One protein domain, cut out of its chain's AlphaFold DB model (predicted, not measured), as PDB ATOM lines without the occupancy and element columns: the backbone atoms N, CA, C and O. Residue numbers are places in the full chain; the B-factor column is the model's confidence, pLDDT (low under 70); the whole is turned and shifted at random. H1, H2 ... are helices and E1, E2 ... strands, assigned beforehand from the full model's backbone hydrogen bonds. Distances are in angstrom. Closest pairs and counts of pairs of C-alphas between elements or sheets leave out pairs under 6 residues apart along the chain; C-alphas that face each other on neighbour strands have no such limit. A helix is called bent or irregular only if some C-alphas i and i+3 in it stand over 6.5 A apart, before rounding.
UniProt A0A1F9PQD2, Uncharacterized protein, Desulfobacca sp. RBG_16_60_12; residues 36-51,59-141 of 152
ATOM      1  N   ARG A  36      18.519  -8.387  26.302       81.88
ATOM      2  CA  ARG A  36      19.065  -7.974  25.007       81.88
ATOM      3  C   ARG A  36      18.716  -9.032  23.980       81.88
ATOM      4  O   ARG A  36      18.948 -10.214  24.216       81.88
ATOM      5  N   LYS A  37      18.183  -8.608  22.837       87.56
ATOM      6  CA  LYS A  37      17.885  -9.491  21.709       87.56
ATOM      7  C   LYS A  37      18.648  -9.024  20.484       87.56
ATOM      8  O   LYS A  37      18.698  -7.828  20.205       87.56
ATOM      9  N   LEU A  38      19.223  -9.974  19.767       84.62
ATOM     10  CA  LEU A  38      19.955  -9.768  18.532       84.62
ATOM     11  C   LEU A  38      19.205 -10.464  17.403       84.62
ATOM     12  O   LEU A  38      19.045 -11.681  17.443       84.62
ATOM     13  N   TYR A  39      18.782  -9.691  16.407       88.25
ATOM     14  CA  TYR A  39      18.119 -10.188  15.205       88.25
ATOM     15  C   TYR A  39      19.056 -10.057  14.008       88.25
ATOM     16  O   TYR A  39      19.603  -8.985  13.754       88.25
ATOM     17  N   ILE A  40      19.251 -11.158  13.289       86.44
ATOM     18  CA  ILE A  40      20.148 -11.267  12.141       86.44
ATOM     19  C   ILE A  40      19.318 -11.768  10.969       86.44
ATOM     20  O   ILE A  40      18.683 -12.815  11.070       86.44
ATOM     21  N   ILE A  41      19.336 -11.037   9.859       85.06
ATOM     22  CA  ILE A  41      18.667 -11.434   8.621       85.06
ATOM     23  C   ILE A  41      19.740 -11.570   7.548       85.06
ATOM     24  O   ILE A  41      20.413 -10.598   7.211       85.06
ATOM     25  N   ARG A  42      19.904 -12.784   7.023       81.75
ATOM     26  CA  ARG A  42      20.815 -13.094   5.922       81.75
ATOM     27  C   ARG A  42      20.000 -13.328   4.653       81.75
ATOM     28  O   ARG A  42      19.294 -14.328   4.555       81.75
ATOM     29  N   ASN A  43      20.141 -12.452   3.658       81.81
ATOM     30  CA  ASN A  43      19.511 -12.618   2.341       81.81
ATOM     31  C   ASN A  43      20.293 -13.597   1.443       81.81
ATOM     32  O   ASN A  43      20.688 -13.280   0.326       81.81
ATOM     33  N   ALA A  44      20.609 -14.765   1.988       76.31
ATOM     34  CA  ALA A  44      21.308 -15.834   1.297       76.31
ATOM     35  C   ALA A  44      21.012 -17.161   1.996       76.31
ATOM     36  O   ALA A  44      20.767 -17.200   3.207       76.31
ATOM     37  N   GLN A  45      21.093 -18.254   1.245       76.81
ATOM     38  CA  GLN A  45      21.091 -19.588   1.830       76.81
ATOM     39  C   GLN A  45      22.366 -19.823   2.648       76.81
ATOM     40  O   GLN A  45      23.417 -19.214   2.415       76.81
ATOM     41  N   VAL A  46      22.255 -20.721   3.623       66.75
ATOM     42  CA  VAL A  46      23.340 -21.099   4.540       66.75
ATOM     43  C   VAL A  46      23.866 -22.520   4.320       66.75
ATOM     44  O   VAL A  46      24.765 -22.948   5.039       66.75
ATOM     45  N   SER A  47      23.318 -23.253   3.345       60.38
ATOM     46  CA  SER A  47      23.756 -24.619   3.056       60.38
ATOM     47  C   SER A  47      25.168 -24.629   2.460       60.38
ATOM     48  O   SER A  47      25.435 -23.858   1.531       60.38
ATOM     49  N   PRO A  48      26.064 -25.521   2.914       45.62
ATOM     50  CA  PRO A  48      27.152 -25.970   2.068       45.62
ATOM     51  C   PRO A  48      26.526 -26.833   0.968       45.62
ATOM     52  O   PRO A  48      26.068 -27.943   1.228       45.62
ATOM     53  N   GLU A  49      26.472 -26.342  -0.269       37.56
ATOM     54  CA  GLU A  49      26.272 -27.238  -1.410       37.56
ATOM     55  C   GLU A  49      27.416 -28.259  -1.370       37.56
ATOM     56  O   GLU A  49      28.556 -27.943  -1.714       37.56
ATOM     57  N   TYR A  50      27.140 -29.478  -0.896       34.12
ATOM     58  CA  TYR A  50      28.060 -30.609  -1.007       34.12
ATOM     59  C   TYR A  50      28.032 -31.092  -2.457       34.12
ATOM     60  O   TYR A  50      27.597 -32.194  -2.779       34.12
ATOM     61  N   GLU A  51      28.444 -30.221  -3.370       29.69
ATOM     62  CA  GLU A  51      28.722 -30.610  -4.733       29.69
ATOM     63  C   GLU A  51      30.135 -31.196  -4.705       29.69
ATOM     64  O   GLU A  51      31.116 -30.518  -4.398       29.69
ATOM     65  N   ALA A  59      38.950 -23.119 -13.565       37.00
ATOM     66  CA  ALA A  59      37.749 -22.266 -13.430       37.00
ATOM     67  C   ALA A  59      37.683 -21.477 -12.099       37.00
ATOM     68  O   ALA A  59      36.636 -20.935 -11.733       37.00
ATOM     69  N   ILE A  60      38.794 -21.438 -11.352       38.91
ATOM     70  CA  ILE A  60      38.830 -21.113  -9.916       38.91
ATOM     71  C   ILE A  60      38.607 -19.624  -9.609       38.91
ATOM     72  O   ILE A  60      38.022 -19.328  -8.577       38.91
ATOM     73  N   GLY A  61      38.986 -18.677 -10.473       40.09
ATOM     74  CA  GLY A  61      38.982 -17.245 -10.114       40.09
ATOM     75  C   GLY A  61      37.617 -16.707  -9.639       40.09
ATOM     76  O   GLY A  61      37.485 -16.331  -8.475       40.09
ATOM     77  N   PRO A  62      36.570 -16.710 -10.485       36.19
ATOM     78  CA  PRO A  62      35.253 -16.191 -10.102       36.19
ATOM     79  C   PRO A  62      34.482 -17.117  -9.145       36.19
ATOM     80  O   PRO A  62      33.786 -16.650  -8.244       36.19
ATOM     81  N   ARG A  63      34.618 -18.444  -9.305       40.00
ATOM     82  CA  ARG A  63      33.900 -19.440  -8.485       40.00
ATOM     83  C   ARG A  63      34.455 -19.560  -7.067       40.00
ATOM     84  O   ARG A  63      33.669 -19.730  -6.139       40.00
ATOM     85  N   ALA A  64      35.768 -19.433  -6.874       33.28
ATOM     86  CA  ALA A  64      36.359 -19.409  -5.538       33.28
ATOM     87  C   ALA A  64      35.986 -18.132  -4.789       33.28
ATOM     88  O   ALA A  64      35.723 -18.215  -3.599       33.28
ATOM     89  N   MET A  65      35.879 -16.984  -5.469       34.94
ATOM     90  CA  MET A  65      35.388 -15.749  -4.843       34.94
ATOM     91  C   MET A  65      33.920 -15.875  -4.424       34.94
ATOM     92  O   MET A  65      33.601 -15.608  -3.274       34.94
ATOM     93  N   SER A  66      33.040 -16.374  -5.301       39.81
ATOM     94  CA  SER A  66      31.629 -16.627  -4.957       39.81
ATOM     95  C   SER A  66      31.475 -17.648  -3.820       39.81
ATOM     96  O   SER A  66      30.661 -17.453  -2.917       39.81
ATOM     97  N   SER A  67      32.306 -18.696  -3.810       36.59
ATOM     98  CA  SER A  67      32.349 -19.668  -2.713       36.59
ATOM     99  C   SER A  67      32.841 -19.016  -1.420       36.59
ATOM    100  O   SER A  67      32.202 -19.171  -0.388       36.59
ATOM    101  N   LEU A  68      33.921 -18.229  -1.461       37.12
ATOM    102  CA  LEU A  68      34.470 -17.539  -0.292       37.12
ATOM    103  C   LEU A  68      33.471 -16.533   0.290       37.12
ATOM    104  O   LEU A  68      33.345 -16.463   1.504       37.12
ATOM    105  N   THR A  69      32.699 -15.830  -0.542       40.66
ATOM    106  CA  THR A  69      31.615 -14.939  -0.100       40.66
ATOM    107  C   THR A  69      30.467 -15.720   0.552       40.66
ATOM    108  O   THR A  69      30.032 -15.363   1.650       40.66
ATOM    109  N   LYS A  70      30.039 -16.852  -0.038       47.38
ATOM    110  CA  LYS A  70      29.051 -17.765   0.578       47.38
ATOM    111  C   LYS A  70      29.540 -18.320   1.934       47.38
ATOM    112  O   LYS A  70      28.743 -18.399   2.875       47.38
ATOM    113  N   TYR A  71      30.832 -18.658   2.046       46.47
ATOM    114  CA  TYR A  71      31.474 -19.191   3.260       46.47
ATOM    115  C   TYR A  71      31.757 -18.118   4.329       46.47
ATOM    116  O   TYR A  71      31.571 -18.384   5.518       46.47
ATOM    117  N   GLN A  72      32.152 -16.899   3.945       49.03
ATOM    118  CA  GLN A  72      32.509 -15.816   4.871       49.03
ATOM    119  C   GLN A  72      31.315 -15.409   5.740       49.03
ATOM    120  O   GLN A  72      31.454 -15.259   6.954       49.03
ATOM    121  N   GLY A  73      30.115 -15.358   5.154       57.25
ATOM    122  CA  GLY A  73      28.893 -15.077   5.903       57.25
ATOM    123  C   GLY A  73      28.533 -16.149   6.939       57.25
ATOM    124  O   GLY A  73      27.791 -15.851   7.864       57.25
ATOM    125  N   VAL A  74      29.015 -17.396   6.818       65.88
ATOM    126  CA  VAL A  74      28.757 -18.449   7.825       65.88
ATOM    127  C   VAL A  74      29.686 -18.279   9.026       65.88
ATOM    128  O   VAL A  74      29.212 -18.302  10.157       65.88
ATOM    129  N   GLY A  75      30.983 -18.044   8.800       66.81
ATOM    130  CA  GLY A  75      31.959 -17.854   9.881       66.81
ATOM    131  C   GLY A  75      31.604 -16.694  10.815       66.81
ATOM    132  O   GLY A  75      31.729 -16.817  12.037       66.81
ATOM    133  N   ASP A  76      31.069 -15.605  10.259       71.94
ATOM    134  CA  ASP A  76      30.565 -14.495  11.060       71.94
ATOM    135  C   ASP A  76      29.410 -14.946  11.961       71.94
ATOM    136  O   ASP A  76      29.488 -14.734  13.168       71.94
ATOM    137  N   LEU A  77      28.404 -15.675  11.459       81.12
ATOM    138  CA  LEU A  77      27.279 -16.164  12.281       81.12
ATOM    139  C   LEU A  77      27.731 -16.941  13.526       81.12
ATOM    140  O   LEU A  77      27.123 -16.787  14.588       81.12
ATOM    141  N   TYR A  78      28.817 -17.712  13.423       81.62
ATOM    142  CA  TYR A  78      29.428 -18.410  14.556       81.62
ATOM    143  C   TYR A  78      30.120 -17.462  15.538       81.62
ATOM    144  O   TYR A  78      29.890 -17.549  16.746       81.62
ATOM    145  N   ARG A  79      30.949 -16.533  15.048       76.25
ATOM    146  CA  ARG A  79      31.625 -15.539  15.903       76.25
ATOM    147  C   ARG A  79      30.613 -14.721  16.702       76.25
ATOM    148  O   ARG A  79      30.793 -14.462  17.890       76.25
ATOM    149  N   ILE A  80      29.539 -14.341  16.032       77.12
ATOM    150  CA  ILE A  80      28.415 -13.604  16.588       77.12
ATOM    151  C   ILE A  80      27.727 -14.400  17.678       77.12
ATOM    152  O   ILE A  80      27.480 -13.877  18.761       77.12
ATOM    153  N   TYR A  81      27.424 -15.662  17.387       83.81
ATOM    154  CA  TYR A  81      26.773 -16.553  18.327       83.81
ATOM    155  C   TYR A  81      27.591 -16.683  19.617       83.81
ATOM    156  O   TYR A  81      27.048 -16.499  20.702       83.81
ATOM    157  N   VAL A  82      28.909 -16.887  19.521       82.75
ATOM    158  CA  VAL A  82      29.793 -16.966  20.699       82.75
ATOM    159  C   VAL A  82      29.746 -15.683  21.535       82.75
ATOM    160  O   VAL A  82      29.700 -15.743  22.763       82.75
ATOM    161  N   LEU A  83      29.724 -14.514  20.893       77.62
ATOM    162  CA  LEU A  83      29.632 -13.232  21.595       77.62
ATOM    163  C   LEU A  83      28.259 -13.014  22.233       77.62
ATOM    164  O   LEU A  83      28.189 -12.549  23.370       77.62
ATOM    165  N   ALA A  84      27.188 -13.391  21.534       81.81
ATOM    166  CA  ALA A  84      25.831 -13.334  22.058       81.81
ATOM    167  C   ALA A  84      25.690 -14.216  23.307       81.81
ATOM    168  O   ALA A  84      25.201 -13.743  24.330       81.81
ATOM    169  N   GLN A  85      26.225 -15.440  23.273       83.81
ATOM    170  CA  GLN A  85      26.257 -16.339  24.429       83.81
ATOM    171  C   GLN A  85      27.081 -15.763  25.589       83.81
ATOM    172  O   GLN A  85      26.611 -15.735  26.724       83.81
ATOM    173  N   ARG A  86      28.286 -15.236  25.314       78.19
ATOM    174  CA  ARG A  86      29.156 -14.608  26.329       78.19
ATOM    175  C   ARG A  86      28.465 -13.458  27.068       78.19
ATOM    176  O   ARG A  86      28.729 -13.236  28.250       78.19
ATOM    177  N   ASP A  87      27.636 -12.694  26.361       74.25
ATOM    178  CA  ASP A  87      27.009 -11.476  26.877       74.25
ATOM    179  C   ASP A  87      25.518 -11.646  27.223       74.25
ATOM    180  O   ASP A  87      24.860 -10.651  27.528       74.25
ATOM    181  N   GLY A  88      24.986 -12.876  27.211       77.75
ATOM    182  CA  GLY A  88      23.591 -13.160  27.573       77.75
ATOM    183  C   GLY A  88      22.561 -12.536  26.623       77.75
ATOM    184  O   GLY A  88      21.475 -12.147  27.048       77.75
ATOM    185  N   ILE A  89      22.913 -12.388  25.345       83.44
ATOM    186  CA  ILE A  89      22.066 -11.799  24.306       83.44
ATOM    187  C   ILE A  89      21.285 -12.915  23.602       83.44
ATOM    188  O   ILE A  89      21.869 -13.884  23.120       83.44
ATOM    189  N   ASP A  90      19.966 -12.758  23.492       87.25
ATOM    190  CA  ASP A  90      19.092 -13.689  22.772       87.25
ATOM    191  C   ASP A  90      19.364 -13.632  21.261       87.25
ATOM    192  O   ASP A  90      19.033 -12.650  20.590       87.25
ATOM    193  N   TYR A  91      19.988 -14.685  20.733       86.44
ATOM    194  CA  TYR A  91      20.349 -14.830  19.326       86.44
ATOM    195  C   TYR A  91      19.134 -15.249  18.491       86.44
ATOM    196  O   TYR A  91      18.497 -16.263  18.768       86.44
ATOM    197  N   ASN A  92      18.811 -14.475  17.456       89.88
ATOM    198  CA  ASN A  92      17.698 -14.725  16.547       89.88
ATOM    199  C   ASN A  92      18.186 -14.591  15.099       89.88
ATOM    200  O   ASN A  92      18.448 -13.484  14.633       89.88
ATOM    201  N   LEU A  93      18.296 -15.705  14.379       88.81
ATOM    202  CA  LEU A  93      18.773 -15.747  12.997       88.81
ATOM    203  C   LEU A  93      17.659 -16.138  12.015       88.81
ATOM    204  O   LEU A  93      16.939 -17.114  12.222       88.81
ATOM    205  N   ALA A  94      17.575 -15.385  10.923       88.50
ATOM    206  CA  ALA A  94      16.760 -15.626   9.742       88.50
ATOM    207  C   ALA A  94      17.665 -15.754   8.508       88.50
ATOM    208  O   ALA A  94      18.587 -14.956   8.323       88.50
ATOM    209  N   PHE A  95      17.400 -16.742   7.658       85.69
ATOM    210  CA  PHE A  95      18.109 -16.963   6.396       85.69
ATOM    211  C   PHE A  95      17.179 -17.599   5.361       85.69
ATOM    212  O   PHE A  95      16.106 -18.088   5.715       85.69
ATOM    213  N   ILE A  96      17.585 -17.600   4.090       84.38
ATOM    214  CA  ILE A  96      16.800 -18.231   3.022       84.38
ATOM    215  C   ILE A  96      16.816 -19.757   3.221       84.38
ATOM    216  O   ILE A  96      17.905 -20.342   3.229       84.38
ATOM    217  N   PRO A  97      15.650 -20.411   3.375       83.50
ATOM    218  CA  PRO A  97      15.547 -21.859   3.510       83.50
ATOM    219  C   PRO A  97      16.256 -22.630   2.391       83.50
ATOM    220  O   PRO A  97      16.302 -22.198   1.236       83.50
ATOM    221  N   VAL A  98      16.811 -23.791   2.737       78.25
ATOM    222  CA  VAL A  98      17.584 -24.628   1.805       78.25
ATOM    223  C   VAL A  98      16.726 -25.282   0.730       78.25
ATOM    224  O   VAL A  98      17.265 -25.729  -0.263       78.25
ATOM    225  N   ASP A  99      15.413 -25.356   0.912       79.06
ATOM    226  CA  ASP A  99      14.441 -25.882  -0.049       79.06
ATOM    227  C   ASP A  99      13.978 -24.830  -1.076       79.06
ATOM    228  O   ASP A  99      13.312 -25.167  -2.058       79.06
ATOM    229  N   PHE A 100      14.384 -23.568  -0.913       82.75
ATOM    230  CA  PHE A 100      14.088 -22.489  -1.849       82.75
ATOM    231  C   PHE A 100      15.007 -22.537  -3.085       82.75
ATOM    232  O   PHE A 100      16.101 -21.981  -3.082       82.75
ATOM    233  N   HIS A 101      14.555 -23.177  -4.168       81.75
ATOM    234  CA  HIS A 101      15.335 -23.334  -5.411       81.75
ATOM    235  C   HIS A 101      14.699 -22.729  -6.683       81.75
ATOM    236  O   HIS A 101      14.674 -23.389  -7.729       81.75
ATOM    237  N   PRO A 102      14.156 -21.498  -6.675       80.12
ATOM    238  CA  PRO A 102      13.761 -20.870  -7.926       80.12
ATOM    239  C   PRO A 102      14.981 -20.529  -8.786       80.12
ATOM    240  O   PRO A 102      16.041 -20.129  -8.306       80.12
ATOM    241  N   LYS A 103      14.823 -20.667 -10.103       80.00
ATOM    242  CA  LYS A 103      15.886 -20.369 -11.063       80.00
ATOM    243  C   LYS A 103      16.064 -18.857 -11.208       80.00
ATOM    244  O   LYS A 103      15.157 -18.178 -11.684       80.00
ATOM    245  N   ARG A 104      17.255 -18.362 -10.877       80.62
ATOM    246  CA  ARG A 104      17.680 -16.978 -11.119       80.62
ATOM    247  C   ARG A 104      18.290 -16.860 -12.518       80.62
ATOM    248  O   ARG A 104      19.273 -17.534 -12.814       80.62
ATOM    249  N   ASN A 105      17.704 -16.036 -13.387       78.94
ATOM    250  CA  ASN A 105      18.123 -15.920 -14.793       78.94
ATOM    251  C   ASN A 105      19.021 -14.701 -15.063       78.94
ATOM    252  O   ASN A 105      19.646 -14.626 -16.117       78.94
ATOM    253  N   SER A 106      19.096 -13.758 -14.122       78.81
ATOM    254  CA  SER A 106      19.971 -12.584 -14.171       78.81
ATOM    255  C   SER A 106      20.290 -12.075 -12.759       78.81
ATOM    256  O   SER A 106      19.681 -12.494 -11.769       78.81
ATOM    257  N   GLU A 107      21.253 -11.157 -12.644       68.75
ATOM    258  CA  GLU A 107      21.589 -10.519 -11.363       68.75
ATOM    259  C   GLU A 107      20.394  -9.757 -10.768       68.75
ATOM    260  O   GLU A 107      20.178  -9.812  -9.562       68.75
ATOM    261  N   PHE A 108      19.557  -9.150 -11.611       77.75
ATOM    262  CA  PHE A 108      18.336  -8.446 -11.216       77.75
ATOM    263  C   PHE A 108      17.104  -9.135 -11.812       77.75
ATOM    264  O   PHE A 108      16.391  -8.577 -12.645       77.75
ATOM    265  N   ASP A 109      16.870 -10.381 -11.408       84.31
ATOM    266  CA  ASP A 109      15.696 -11.147 -11.822       84.31
ATOM    267  C   ASP A 109      14.503 -10.788 -10.919       84.31
ATOM    268  O   ASP A 109      14.376 -11.279  -9.797       84.31
ATOM    269  N   THR A 110      13.622  -9.903 -11.396       88.94
ATOM    270  CA  THR A 110      12.433  -9.454 -10.647       88.94
ATOM    271  C   THR A 110      11.520 -10.607 -10.247       88.94
ATOM    272  O   THR A 110      10.919 -10.563  -9.177       88.94
ATOM    273  N   LYS A 111      11.421 -11.655 -11.073       87.75
ATOM    274  CA  LYS A 111      10.592 -12.818 -10.753       87.75
ATOM    275  C   LYS A 111      11.173 -13.562  -9.556       87.75
ATOM    276  O   LYS A 111      10.434 -13.865  -8.625       87.75
ATOM    277  N   TYR A 112      12.482 -13.797  -9.565       86.31
ATOM    278  CA  TYR A 112      13.195 -14.413  -8.447       86.31
ATOM    279  C   TYR A 112      13.098 -13.560  -7.167       86.31
ATOM    280  O   TYR A 112      12.730 -14.074  -6.115       86.31
ATOM    281  N   MET A 113      13.326 -12.244  -7.260       87.00
ATOM    282  CA  MET A 113      13.242 -11.335  -6.103       87.00
ATOM    283  C   MET A 113      11.831 -11.273  -5.498       87.00
ATOM    284  O   MET A 113      11.680 -11.250  -4.279       87.00
ATOM    285  N   ASN A 114      10.784 -11.290  -6.330       90.50
ATOM    286  CA  ASN A 114       9.402 -11.353  -5.846       90.50
ATOM    287  C   ASN A 114       9.119 -12.668  -5.107       90.50
ATOM    288  O   ASN A 114       8.430 -12.652  -4.090       90.50
ATOM    289  N   GLN A 115       9.676 -13.787  -5.579       91.44
ATOM    290  CA  GLN A 115       9.556 -15.081  -4.901       91.44
ATOM    291  C   GLN A 115      10.293 -15.095  -3.553       91.44
ATOM    292  O   GLN A 115       9.765 -15.638  -2.585       91.44
ATOM    293  N   GLU A 116      11.473 -14.472  -3.455       89.38
ATOM    294  CA  GLU A 116      12.186 -14.297  -2.176       89.38
ATOM    295  C   GLU A 116      11.376 -13.447  -1.189       89.38
ATOM    296  O   GLU A 116      11.249 -13.799  -0.013       89.38
ATOM    297  N   LEU A 117      10.787 -12.346  -1.668       89.75
ATOM    298  CA  LEU A 117       9.949 -11.474  -0.851       89.75
ATOM    299  C   LEU A 117       8.692 -12.197  -0.352       89.75
ATOM    300  O   LEU A 117       8.352 -12.099   0.828       89.75
ATOM    301  N   GLU A 118       8.011 -12.933  -1.230       92.88
ATOM    302  CA  GLU A 118       6.812 -13.702  -0.891       92.88
ATOM    303  C   GLU A 118       7.120 -14.797   0.139       92.88
ATOM    304  O   GLU A 118       6.395 -14.947   1.127       92.88
ATOM    305  N   LEU A 119       8.240 -15.508  -0.028       90.19
ATOM    306  CA  LEU A 119       8.730 -16.475   0.950       90.19
ATOM    307  C   LEU A 119       8.936 -15.820   2.321       90.19
ATOM    308  O   LEU A 119       8.396 -16.296   3.322       90.19
ATOM    309  N   ALA A 120       9.694 -14.722   2.377       87.44
ATOM    310  CA  ALA A 120       9.976 -14.019   3.625       87.44
ATOM    311  C   ALA A 120       8.690 -13.507   4.296       87.44
ATOM    312  O   ALA A 120       8.534 -13.641   5.512       87.44
ATOM    313  N   TYR A 121       7.746 -12.983   3.510       90.31
ATOM    314  CA  TYR A 121       6.441 -12.537   3.990       90.31
ATOM    315  C   TYR A 121       5.633 -13.686   4.609       90.31
ATOM    316  O   TYR A 121       5.105 -13.548   5.715       90.31
ATOM    317  N   ASN A 122       5.577 -14.840   3.942       90.62
ATOM    318  CA  ASN A 122       4.847 -16.014   4.425       90.62
ATOM    319  C   ASN A 122       5.468 -16.599   5.703       90.62
ATOM    320  O   ASN A 122       4.752 -16.941   6.651       90.62
ATOM    321  N   LEU A 123       6.800 -16.648   5.778       86.56
ATOM    322  CA  LEU A 123       7.515 -17.040   6.995       86.56
ATOM    323  C   LEU A 123       7.250 -16.050   8.141       86.56
ATOM    324  O   LEU A 123       7.034 -16.463   9.278       86.56
ATOM    325  N   ALA A 124       7.220 -14.744   7.859       86.94
ATOM    326  CA  ALA A 124       6.946 -13.723   8.869       86.94
ATOM    327  C   ALA A 124       5.514 -13.825   9.407       86.94
ATOM    328  O   ALA A 124       5.296 -13.855  10.619       86.94
ATOM    329  N   ARG A 125       4.540 -13.953   8.504       89.88
ATOM    330  CA  ARG A 125       3.116 -14.061   8.836       89.88
ATOM    331  C   ARG A 125       2.780 -15.319   9.641       89.88
ATOM    332  O   ARG A 125       1.856 -15.284  10.447       89.88
ATOM    333  N   SER A 126       3.527 -16.408   9.459       87.44
ATOM    334  CA  SER A 126       3.363 -17.659  10.218       87.44
ATOM    335  C   SER A 126       4.072 -17.666  11.582       87.44
ATOM    336  O   SER A 126       4.063 -18.683  12.274       87.44
ATOM    337  N   GLY A 127       4.648 -16.533  12.006       83.56
ATOM    338  CA  GLY A 127       5.291 -16.377  13.314       83.56
ATOM    339  C   GLY A 127       6.805 -16.590  13.320       83.56
ATOM    340  O   GLY A 127       7.352 -16.800  14.395       83.56
ATOM    341  N   TYR A 128       7.452 -16.550  12.145       80.94
ATOM    342  CA  TYR A 128       8.890 -16.712  11.864       80.94
ATOM    343  C   TYR A 128       9.695 -17.447  12.943       80.94
ATOM    344  O   TYR A 128      10.088 -16.879  13.966       80.94
ATOM    345  N   ARG A 129      10.031 -18.712  12.682       86.31
ATOM    346  CA  ARG A 129      10.875 -19.501  13.583       86.31
ATOM    347  C   ARG A 129      12.332 -19.044  13.486       86.31
ATOM    348  O   ARG A 129      13.110 -19.588  12.711       86.31
ATOM    349  N   TRP A 130      12.693 -18.050  14.290       90.12
ATOM    350  CA  TRP A 130      14.075 -17.598  14.436       90.12
ATOM    351  C   TRP A 130      14.975 -18.750  14.882       90.12
ATOM    352  O   TRP A 130      14.723 -19.366  15.922       90.12
ATOM    353  N   SER A 131      16.041 -19.018  14.127       89.25
ATOM    354  CA  SER A 131      17.060 -19.961  14.569       89.25
ATOM    355  C   SER A 131      17.811 -19.380  15.761       89.25
ATOM    356  O   SER A 131      18.231 -18.219  15.752       89.25
ATOM    357  N   LYS A 132      17.979 -20.203  16.796       92.81
ATOM    358  CA  LYS A 132      18.741 -19.864  18.003       92.81
ATOM    359  C   LYS A 132      20.219 -20.230  17.895       92.81
ATOM    360  O   LYS A 132      20.983 -19.900  18.796       92.81
ATOM    361  N   TYR A 133      20.617 -20.864  16.794       87.69
ATOM    362  CA  TYR A 133      21.966 -21.361  16.556       87.69
ATOM    363  C   TYR A 133      22.435 -20.986  15.147       87.69
ATOM    364  O   TYR A 133      21.609 -20.842  14.236       87.69
ATOM    365  N   PRO A 134      23.750 -20.824  14.933       86.62
ATOM    366  CA  PRO A 134      24.283 -20.818  13.588       86.62
ATOM    367  C   PRO A 134      24.034 -22.194  12.936       86.62
ATOM    368  O   PRO A 134      23.980 -23.203  13.643       86.62
ATOM    369  N   PRO A 135      23.889 -22.239  11.602       82.06
ATOM    370  CA  PRO A 135      23.558 -23.461  10.869       82.06
ATOM    371  C   PRO A 135      24.556 -24.586  11.153       82.06
ATOM    372  O   PRO A 135      25.750 -24.393  10.944       82.06
ATOM    373  N   GLY A 136      24.090 -25.751  11.603       80.12
ATOM    374  CA  GLY A 136      24.938 -26.900  11.947       80.12
ATOM    375  C   GLY A 136      25.488 -26.885  13.378       80.12
ATOM    376  O   GLY A 136      26.310 -27.734  13.722       80.12
ATOM    377  N   PHE A 137      25.076 -25.929  14.213       82.31
ATOM    378  CA  PHE A 137      25.408 -25.869  15.643       82.31
ATOM    379  C   PHE A 137      24.194 -26.149  16.543       82.31
ATOM    380  O   PHE A 137      24.236 -25.932  17.755       82.31
ATOM    381  N   GLU A 138      23.092 -26.608  15.957       80.62
ATOM    382  CA  GLU A 138      21.910 -27.010  16.700       80.62
ATOM    383  C   GLU A 138      22.229 -28.223  17.605       80.62
ATOM    384  O   GLU A 138      22.883 -29.174  17.168       80.62
ATOM    385  N   PRO A 139      21.769 -28.241  18.872       76.44
ATOM    386  CA  PRO A 139      21.879 -29.415  19.734       76.44
ATOM    387  C   PRO A 139      21.266 -30.653  19.067       76.44
ATOM    388  O   PRO A 139      20.224 -30.534  18.427       76.44
ATOM    389  N   ALA A 140      21.826 -31.845  19.298       68.12
ATOM    390  CA  ALA A 140      21.377 -33.104  18.680       68.12
ATOM    391  C   ALA A 140      19.882 -33.447  18.897       68.12
ATOM    392  O   ALA A 140      19.313 -34.221  18.134       68.12
ATOM    393  N   ASN A 141      19.241 -32.849  19.907       56.62
ATOM    394  CA  ASN A 141      17.817 -33.025  20.220       56.62
ATOM    395  C   ASN A 141      16.930 -31.870  19.723       56.62
ATOM    396  O   ASN A 141      15.728 -31.845  19.990       56.62
TER     397      ASN A 141
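This is residues 36 to 51 and 59 to 141 of the 152 residues of an uncharacterized protein of Desulfobacca sp. RBG_16_60_12 (UniProt A0A1F9PQD2). A narrow ribbon of two side-by-side parallel strands, E1 and E2, lies between two helices, the long H1 over one face and the shorter H2 over the other, with H2 set off toward the strands' ends. The packing is loose: residues 59 to 66 of H1 stick out, and the tail, residues 126 to 141, runs from H2 past E2 to the side where H1 lies. The printed part has 99 residues, with two named strands and two named helices in the order E1, H1, E2, H2; the class is mixed, helices and strands. It is only just loose, close to compact, with a radius of gyration of the C-alphas of 15.2 A and spans of 42 by 37 by 25 A.

E1 is residues 37 to 45, 22.5 A long from first to last C-alpha; C-alpha 37 is at (17.885, -9.491, 21.709). E1 bends by 53 degrees at residue 42. H1 is residues 59 to 86, 41.4 A long, beginning at C-alpha 59 (37.749, -22.266, -13.430). H1 is irregular, with C-alphas 59 and 62 7.4 A apart, and has a kink of 26 degrees near residue 66. E2 is residues 90 to 96, 20.4 A long. H2 is residues 110 to 125, 22.1 A long, ending at C-alpha 125 (3.116, -14.061, 8.836).

E1 and E2 are parallel neighbours, with 16 degrees between their directions. N 38 and O 90 are within hydrogen-bond range at 2.8 A, and so are N 94 and O 40 at 2.8 A. The closest C-alphas of H1 and E2 are those of Ala 84 and Tyr 91, 6.3 A apart. The closest of E1 and H1 are those of Leu 38 and Ala 84, 7.7 A apart. The closest of E2 and H2 are those of Ile 96 and Glu 116, 8.0 A apart. H2 is apart from both E1 and H1. In H2 every O i to N i+4 pair is within hydrogen-bond range; in H1 20 of 24 are.

The two C-alphas farthest apart are those of Arg 36 and Ala 59, at 45.1 A. Residues 52 to 58 are not printed, and C-alphas 51 and 59 are 15.1 A apart across the cut, which lies in the link from E1 to H1. The link from H1 to E2 is tight, with 3 residues, and that from E2 to H2 is long, with 13 residues. Residues 105 to 110, of which 110 belongs to H2, stand free. The mean pLDDT of the printed part is 74.2; residues 46 to 51, 59 to 75, 107 and 140 to 141 are under 70.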